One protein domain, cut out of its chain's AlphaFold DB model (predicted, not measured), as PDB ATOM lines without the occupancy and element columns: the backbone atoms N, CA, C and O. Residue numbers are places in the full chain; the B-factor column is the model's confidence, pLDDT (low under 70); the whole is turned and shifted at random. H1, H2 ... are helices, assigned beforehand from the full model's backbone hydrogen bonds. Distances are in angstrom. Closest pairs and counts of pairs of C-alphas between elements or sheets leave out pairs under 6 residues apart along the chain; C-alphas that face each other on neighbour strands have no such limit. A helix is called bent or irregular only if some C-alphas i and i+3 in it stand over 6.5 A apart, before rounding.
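This is residues 4 to 52 of the 55 residues of an uncharacterized protein of bioreactor metagenome (UniProt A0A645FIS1). Three helices are strung one after another in an open, V-like path with no common core: H2 and H3 are the two arms of the V, joined by the bend of residues 31 to 36, and H1 makes a corner with H2 at the other end of H2. The middle of the V is empty, and no helix touches another. The printed part has 49 residues, with three named helices in the order H1, H2, H3 and no named strand, and its class is all helix. It is only just extended, close to loose, with a radius of gyration of the C-alphas of 14.7 A, and it spans 42 by 20 by 20 A.

H1, residues 4 to 13, is close to but not clearly touching H2, residues 16 to 30, with 1 pair of C-alphas within 8 A. Their closest C-alphas are those of Ile 11 and Leu 19, 7.2 A apart. Their lines stand at a steep tilt of 65 degrees and they run opposite ways, with their centres 15.9 A apart. H3, residues 37 to 50, is apart from H2, though it follows it in the chain. H1 and H3 are apart as well. In H1, H2 and H3 every pair of O i and N i+4 is within hydrogen-bond range.

H1 begins at Arg 4, with its C-alpha at (188.010, 208.953, 195.122), and ends at Arg 13, 14.2 A from first to last C-alpha. Residues 14 and 15 form a tight link to H2. H2, with 15 residues the longest helix by residues, runs from Lys 16 to Arg 30, whose C-alpha is at (202.842, 226.348, 198.522), and measures 21.2 A. The short link from H2 to H3, residues 31 to 36, includes a helical run at residues 32 to 34 that bears no name. H3 runs from Thr 37 to Ala 50, whose C-alpha is at (217.648, 218.641, 177.434), over 20.0 A. No helix is bent.

The outline is a rod, and the two C-alphas farthest apart, those of Ile 6 and Gly 52, are 43.3 A from each other. Residues 4 to 9, of H1, stand free, and so do residues 41 to 52, of which 41 to 50 belong to H3. Residues 12 to 18 and 21 to 26 stand free too. The printed part has no cut and no long link. The mean pLDDT of the printed part is 87.3, and the model's confidence is low, under 70, at residues 13 to 15.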
ATOM      1  N   ARG A   4     187.667 209.021 196.548       84.19
ATOM      2  CA  ARG A   4     188.010 208.953 195.122       84.19
ATOM      3  C   ARG A   4     186.833 209.387 194.234       84.19
ATOM      4  O   ARG A   4     187.035 210.118 193.273       84.19
ATOM      5  N   LYS A   5     185.591 209.029 194.601       81.31
ATOM      6  CA  LYS A   5     184.367 209.479 193.902       81.31
ATOM      7  C   LYS A   5     184.090 210.973 194.108       81.31
ATOM      8  O   LYS A   5     183.560 211.602 193.197       81.31
ATOM      9  N   ILE A   6     184.431 211.532 195.271       76.62
ATOM     10  CA  ILE A   6     184.289 212.972 195.557       76.62
ATOM     11  C   ILE A   6     185.258 213.769 194.681       76.62
ATOM     12  O   ILE A   6     184.829 214.688 193.991       76.62
ATOM     13  N   ILE A   7     186.527 213.352 194.640       78.31
ATOM     14  CA  ILE A   7     187.560 213.966 193.798       78.31
ATOM     15  C   ILE A   7     187.156 213.882 192.324       78.31
ATOM     16  O   ILE A   7     187.124 214.901 191.646       78.31
ATOM     17  N   SER A   8     186.754 212.706 191.830       81.62
ATOM     18  CA  SER A   8     186.320 212.565 190.434       81.62
ATOM     19  C   SER A   8     185.110 213.436 190.089       81.62
ATOM     20  O   SER A   8     185.090 214.025 189.014       81.62
ATOM     21  N   LYS A   9     184.117 213.562 190.982       77.38
ATOM     22  CA  LYS A   9     182.973 214.462 190.762       77.38
ATOM     23  C   LYS A   9     183.380 215.934 190.758       77.38
ATOM     24  O   LYS A   9     182.860 216.682 189.939       77.38
ATOM     25  N   ALA A  10     184.287 216.342 191.644       71.31
ATOM     26  CA  ALA A  10     184.809 217.706 191.677       71.31
ATOM     27  C   ALA A  10     185.570 218.032 190.383       71.31
ATOM     28  O   ALA A  10     185.271 219.031 189.742       71.31
ATOM     29  N   ILE A  11     186.444 217.123 189.935       75.75
ATOM     30  CA  ILE A  11     187.179 217.251 188.668       75.75
ATOM     31  C   ILE A  11     186.230 217.318 187.465       75.75
ATOM     32  O   ILE A  11     186.497 218.056 186.528       75.75
ATOM     33  N   HIS A  12     185.134 216.553 187.470       75.81
ATOM     34  CA  HIS A  12     184.151 216.592 186.383       75.81
ATOM     35  C   HIS A  12     183.283 217.851 186.378       75.81
ATOM     36  O   HIS A  12     182.814 218.248 185.314       75.81
ATOM     37  N   ARG A  13     183.014 218.427 187.555       69.25
ATOM     38  CA  ARG A  13     182.192 219.631 187.711       69.25
ATOM     39  C   ARG A  13     182.966 220.892 187.333       69.25
ATOM     40  O   ARG A  13     182.369 221.809 186.780       69.25
ATOM     41  N   SER A  14     184.261 220.936 187.635       65.06
ATOM     42  CA  SER A  14     185.152 222.007 187.198       65.06
ATOM     43  C   SER A  14     185.516 221.815 185.725       65.06
ATOM     44  O   SER A  14     185.727 220.690 185.268       65.06
ATOM     45  N   SER A  15     185.619 222.901 184.956       67.81
ATOM     46  CA  SER A  15     186.183 222.797 183.613       67.81
ATOM     47  C   SER A  15     187.662 222.386 183.748       67.81
ATOM     48  O   SER A  15     188.383 222.880 184.619       67.81
ATOM     49  N   LYS A  16     188.122 221.415 182.946       71.00
ATOM     50  CA  LYS A  16     189.506 220.903 183.026       71.00
ATOM     51  C   LYS A  16     190.571 222.018 182.940       71.00
ATOM     52  O   LYS A  16     191.564 221.893 183.657       71.00
ATOM     53  N   PRO A  17     190.394 223.084 182.126       78.75
ATOM     54  CA  PRO A  17     191.302 224.231 182.122       78.75
ATOM     55  C   PRO A  17     191.297 225.019 183.436       78.75
ATOM     56  O   PRO A  17     192.368 225.264 183.982       78.75
ATOM     57  N   ASP A  18     190.123 225.357 183.977       80.75
ATOM     58  CA  ASP A  18     190.030 226.171 185.200       80.75
ATOM     59  C   ASP A  18     190.641 225.439 186.395       80.75
ATOM     60  O   ASP A  18     191.424 226.009 187.153       80.75
ATOM     61  N   LEU A  19     190.379 224.133 186.509       82.50
ATOM     62  CA  LEU A  19     190.992 223.312 187.548       82.50
ATOM     63  C   LEU A  19     192.521 223.269 187.413       82.50
ATOM     64  O   LEU A  19     193.230 223.293 188.417       82.50
ATOM     65  N   ALA A  20     193.046 223.198 186.186       84.06
ATOM     66  CA  ALA A  20     194.488 223.221 185.966       84.06
ATOM     67  C   ALA A  20     195.104 224.559 186.408       84.06
ATOM     68  O   ALA A  20     196.174 224.558 187.022       84.06
ATOM     69  N   ILE A  21     194.414 225.677 186.156       86.50
ATOM     70  CA  ILE A  21     194.829 227.014 186.604       86.50
ATOM     71  C   ILE A  21     194.829 227.085 188.134       86.50
ATOM     72  O   ILE A  21     195.843 227.453 188.725       86.50
ATOM     73  N   GLU A  22     193.740 226.681 188.789       89.69
ATOM     74  CA  GLU A  22     193.633 226.701 190.254       89.69
ATOM     75  C   GLU A  22     194.716 225.846 190.923       89.69
ATOM     76  O   GLU A  22     195.362 226.282 191.878       89.69
ATOM     77  N   VAL A  23     194.964 224.644 190.392       87.31
ATOM     78  CA  VAL A  23     196.021 223.750 190.886       87.31
ATOM     79  C   VAL A  23     197.401 224.384 190.712       87.31
ATOM     80  O   VAL A  23     198.218 224.307 191.631       87.31
ATOM     81  N   ALA A  24     197.667 225.036 189.578       88.81
ATOM     82  CA  ALA A  24     198.931 225.732 189.347       88.81
ATOM     83  C   ALA A  24     199.121 226.914 190.313       88.81
ATOM     84  O   ALA A  24     200.202 227.072 190.885       88.81
ATOM     85  N   MET A  25     198.071 227.706 190.555       93.38
ATOM     86  CA  MET A  25     198.103 228.820 191.508       93.38
ATOM     87  C   MET A  25     198.338 228.340 192.945       93.38
ATOM     88  O   MET A  25     199.164 228.904 193.663       93.38
ATOM     89  N   GLU A  26     197.645 227.283 193.374       93.38
ATOM     90  CA  GLU A  26     197.838 226.670 194.691       93.38
ATOM     91  C   GLU A  26     199.254 226.104 194.842       93.38
ATOM     92  O   GLU A  26     199.902 226.338 195.862       93.38
ATOM     93  N   ALA A  27     199.766 225.402 193.828       91.25
ATOM     94  CA  ALA A  27     201.135 224.896 193.835       91.25
ATOM     95  C   ALA A  27     202.159 226.036 193.951       91.25
ATOM     96  O   ALA A  27     203.091 225.936 194.747       91.25
ATOM     97  N   GLY A  28     201.949 227.144 193.229       91.94
ATOM     98  CA  GLY A  28     202.774 228.347 193.339       91.94
ATOM     99  C   GLY A  28     202.765 228.940 194.750       91.94
ATOM    100  O   GLY A  28     203.827 229.250 195.284       91.94
ATOM    101  N   ARG A  29     201.592 229.018 195.395       96.44
ATOM    102  CA  ARG A  29     201.469 229.503 196.781       96.44
ATOM    103  C   ARG A  29     202.182 228.621 197.803       96.44
ATOM    104  O   ARG A  29     202.733 229.145 198.762       96.44
ATOM    105  N   ARG A  30     202.161 227.298 197.622       94.56
ATOM    106  CA  ARG A  30     202.842 226.348 198.522       94.56
ATOM    107  C   ARG A  30     204.364 226.359 198.380       94.56
ATOM    108  O   ARG A  30     205.054 225.903 199.288       94.56
ATOM    109  N   GLY A  31     204.876 226.865 197.261       93.62
ATOM    110  CA  GLY A  31     206.306 226.960 196.997       93.62
ATOM    111  C   GLY A  31     206.962 225.634 196.597       93.62
ATOM    112  O   GLY A  31     206.369 224.554 196.624       93.62
ATOM    113  N   VAL A  32     208.233 225.730 196.203       90.50
ATOM    114  CA  VAL A  32     209.018 224.617 195.636       90.50
ATOM    115  C   VAL A  32     209.299 223.487 196.630       90.50
ATOM    116  O   VAL A  32     209.490 222.333 196.227       90.50
ATOM    117  N   ASP A  33     209.281 223.786 197.927       90.94
ATOM    118  CA  ASP A  33     209.553 222.810 198.984       90.94
ATOM    119  C   ASP A  33     208.422 221.787 199.122       90.94
ATOM    120  O   ASP A  33     208.685 220.611 199.392       90.94
ATOM    121  N   ALA A  34     207.187 222.191 198.806       93.69
ATOM    122  CA  ALA A  34     206.013 221.323 198.807       93.69
ATOM    123  C   ALA A  34     205.995 220.305 197.651       93.69
ATOM    124  O   ALA A  34     205.191 219.370 197.662       93.69
ATOM    125  N   VAL A  35     206.866 220.459 196.646       91.19
ATOM    126  CA  VAL A  35     206.958 219.510 195.529       91.19
ATOM    127  C   VAL A  35     207.547 218.183 196.030       91.19
ATOM    128  O   VAL A  35     208.606 218.171 196.648       91.19
ATOM    129  N   PRO A  36     206.944 217.019 195.745       94.31
ATOM    130  CA  PRO A  36     207.537 215.738 196.115       94.31
ATOM    131  C   PRO A  36     208.961 215.554 195.563       94.31
ATOM    132  O   PRO A  36     209.226 215.799 194.384       94.31
ATOM    133  N   THR A  37     209.879 215.046 196.394       94.00
ATOM    134  CA  THR A  37     211.297 214.856 196.027       94.00
ATOM    135  C   THR A  37     211.487 214.016 194.762       94.00
ATOM    136  O   THR A  37     212.389 214.303 193.975       94.00
ATOM    137  N   LEU A  38     210.633 213.013 194.531       94.94
ATOM    138  CA  LEU A  38     210.657 212.204 193.308       94.94
ATOM    139  C   LEU A  38     210.466 213.063 192.049       94.94
ATOM    140  O   LEU A  38     211.231 212.929 191.096       94.94
ATOM    141  N   LEU A  39     209.491 213.976 192.071       93.88
ATOM    142  CA  LEU A  39     209.213 214.864 190.944       93.88
ATOM    143  C   LEU A  39     210.360 215.850 190.732       93.88
ATOM    144  O   LEU A  39     210.806 216.008 189.600       93.88
ATOM    145  N   ARG A  40     210.905 216.442 191.805       93.19
ATOM    146  CA  ARG A  40     212.084 217.322 191.700       93.19
ATOM    147  C   ARG A  40     213.257 216.617 191.018       93.19
ATOM    148  O   ARG A  40     213.794 217.143 190.051       93.19
ATOM    149  N   LYS A  41     213.603 215.400 191.460       94.56
ATOM    150  CA  LYS A  41     214.684 214.595 190.862       94.56
ATOM    151  C   LYS A  41     214.424 214.284 189.386       94.56
ATOM    152  O   LYS A  41     215.327 214.422 188.563       94.56
ATOM    153  N   MET A  42     213.195 213.891 189.050       95.81
ATOM    154  CA  MET A  42     212.806 213.587 187.671       95.81
ATOM    155  C   MET A  42     212.929 214.821 186.769       95.81
ATOM    156  O   MET A  42     213.554 214.743 185.712       95.81
ATOM    157  N   PHE A  43     212.403 215.973 187.199       94.19
ATOM    158  CA  PHE A  43     212.482 217.221 186.435       94.19
ATOM    159  C   PHE A  43     213.910 217.734 186.296       94.19
ATOM    160  O   PHE A  43     214.284 218.177 185.212       94.19
ATOM    161  N   SER A  44     214.731 217.621 187.346       93.94
ATOM    162  CA  SER A  44     216.161 217.895 187.230       93.94
ATOM    163  C   SER A  44     216.769 217.033 186.127       93.94
ATOM    164  O   SER A  44     217.350 217.585 185.200       93.94
ATOM    165  N   ARG A  45     216.573 215.707 186.149       94.81
ATOM    166  CA  ARG A  45     217.117 214.815 185.111       94.81
ATOM    167  C   ARG A  45     216.675 215.214 183.701       94.81
ATOM    168  O   ARG A  45     217.509 215.244 182.805       94.81
ATOM    169  N   VAL A  46     215.405 215.568 183.505       95.69
ATOM    170  CA  VAL A  46     214.910 216.060 182.205       95.69
ATOM    171  C   VAL A  46     215.622 217.340 181.776       95.69
ATOM    172  O   VAL A  46     216.021 217.454 180.620       95.69
ATOM    173  N   LEU A  47     215.845 218.280 182.694       95.06
ATOM    174  CA  LEU A  47     216.587 219.506 182.399       95.06
ATOM    175  C   LEU A  47     218.044 219.218 182.003       95.06
ATOM    176  O   LEU A  47     218.572 219.863 181.101       95.06
ATOM    177  N   TRP A  48     218.690 218.253 182.659       95.12
ATOM    178  CA  TRP A  48     220.047 217.812 182.322       95.12
ATOM    179  C   TRP A  48     220.098 217.115 180.955       95.12
ATOM    180  O   TRP A  48     220.967 217.443 180.147       95.12
ATOM    181  N   LEU A  49     219.129 216.243 180.653       94.12
ATOM    182  CA  LEU A  49     218.985 215.585 179.347       94.12
ATOM    183  C   LEU A  49     218.795 216.608 178.224       94.12
ATOM    184  O   LEU A  49     219.509 216.566 177.227       94.12
ATOM    185  N   ALA A  50     217.901 217.581 178.412       94.25
ATOM    186  CA  ALA A  50     217.648 218.641 177.434       94.25
ATOM    187  C   ALA A  50     218.882 219.524 177.170       94.25
ATOM    188  O   ALA A  50     218.976 220.167 176.128       94.25
ATOM    189  N   ARG A  51     219.833 219.558 178.110       94.12
ATOM    190  CA  ARG A  51     221.099 220.296 177.995       94.12
ATOM    191  C   ARG A  51     222.256 219.437 177.477       94.12
ATOM    192  O   ARG A  51     223.365 219.957 177.385       94.12
ATOM    193  N   GLY A  52     222.030 218.153 177.186       88.75
ATOM    194  CA  GLY A  52     223.082 217.214 176.783       88.75
ATOM    195  C   GLY A  52     224.102 216.924 177.887       88.75
ATOM    196  O   GLY A  52     225.252 216.629 177.592       88.75
TER     197      GLY A  52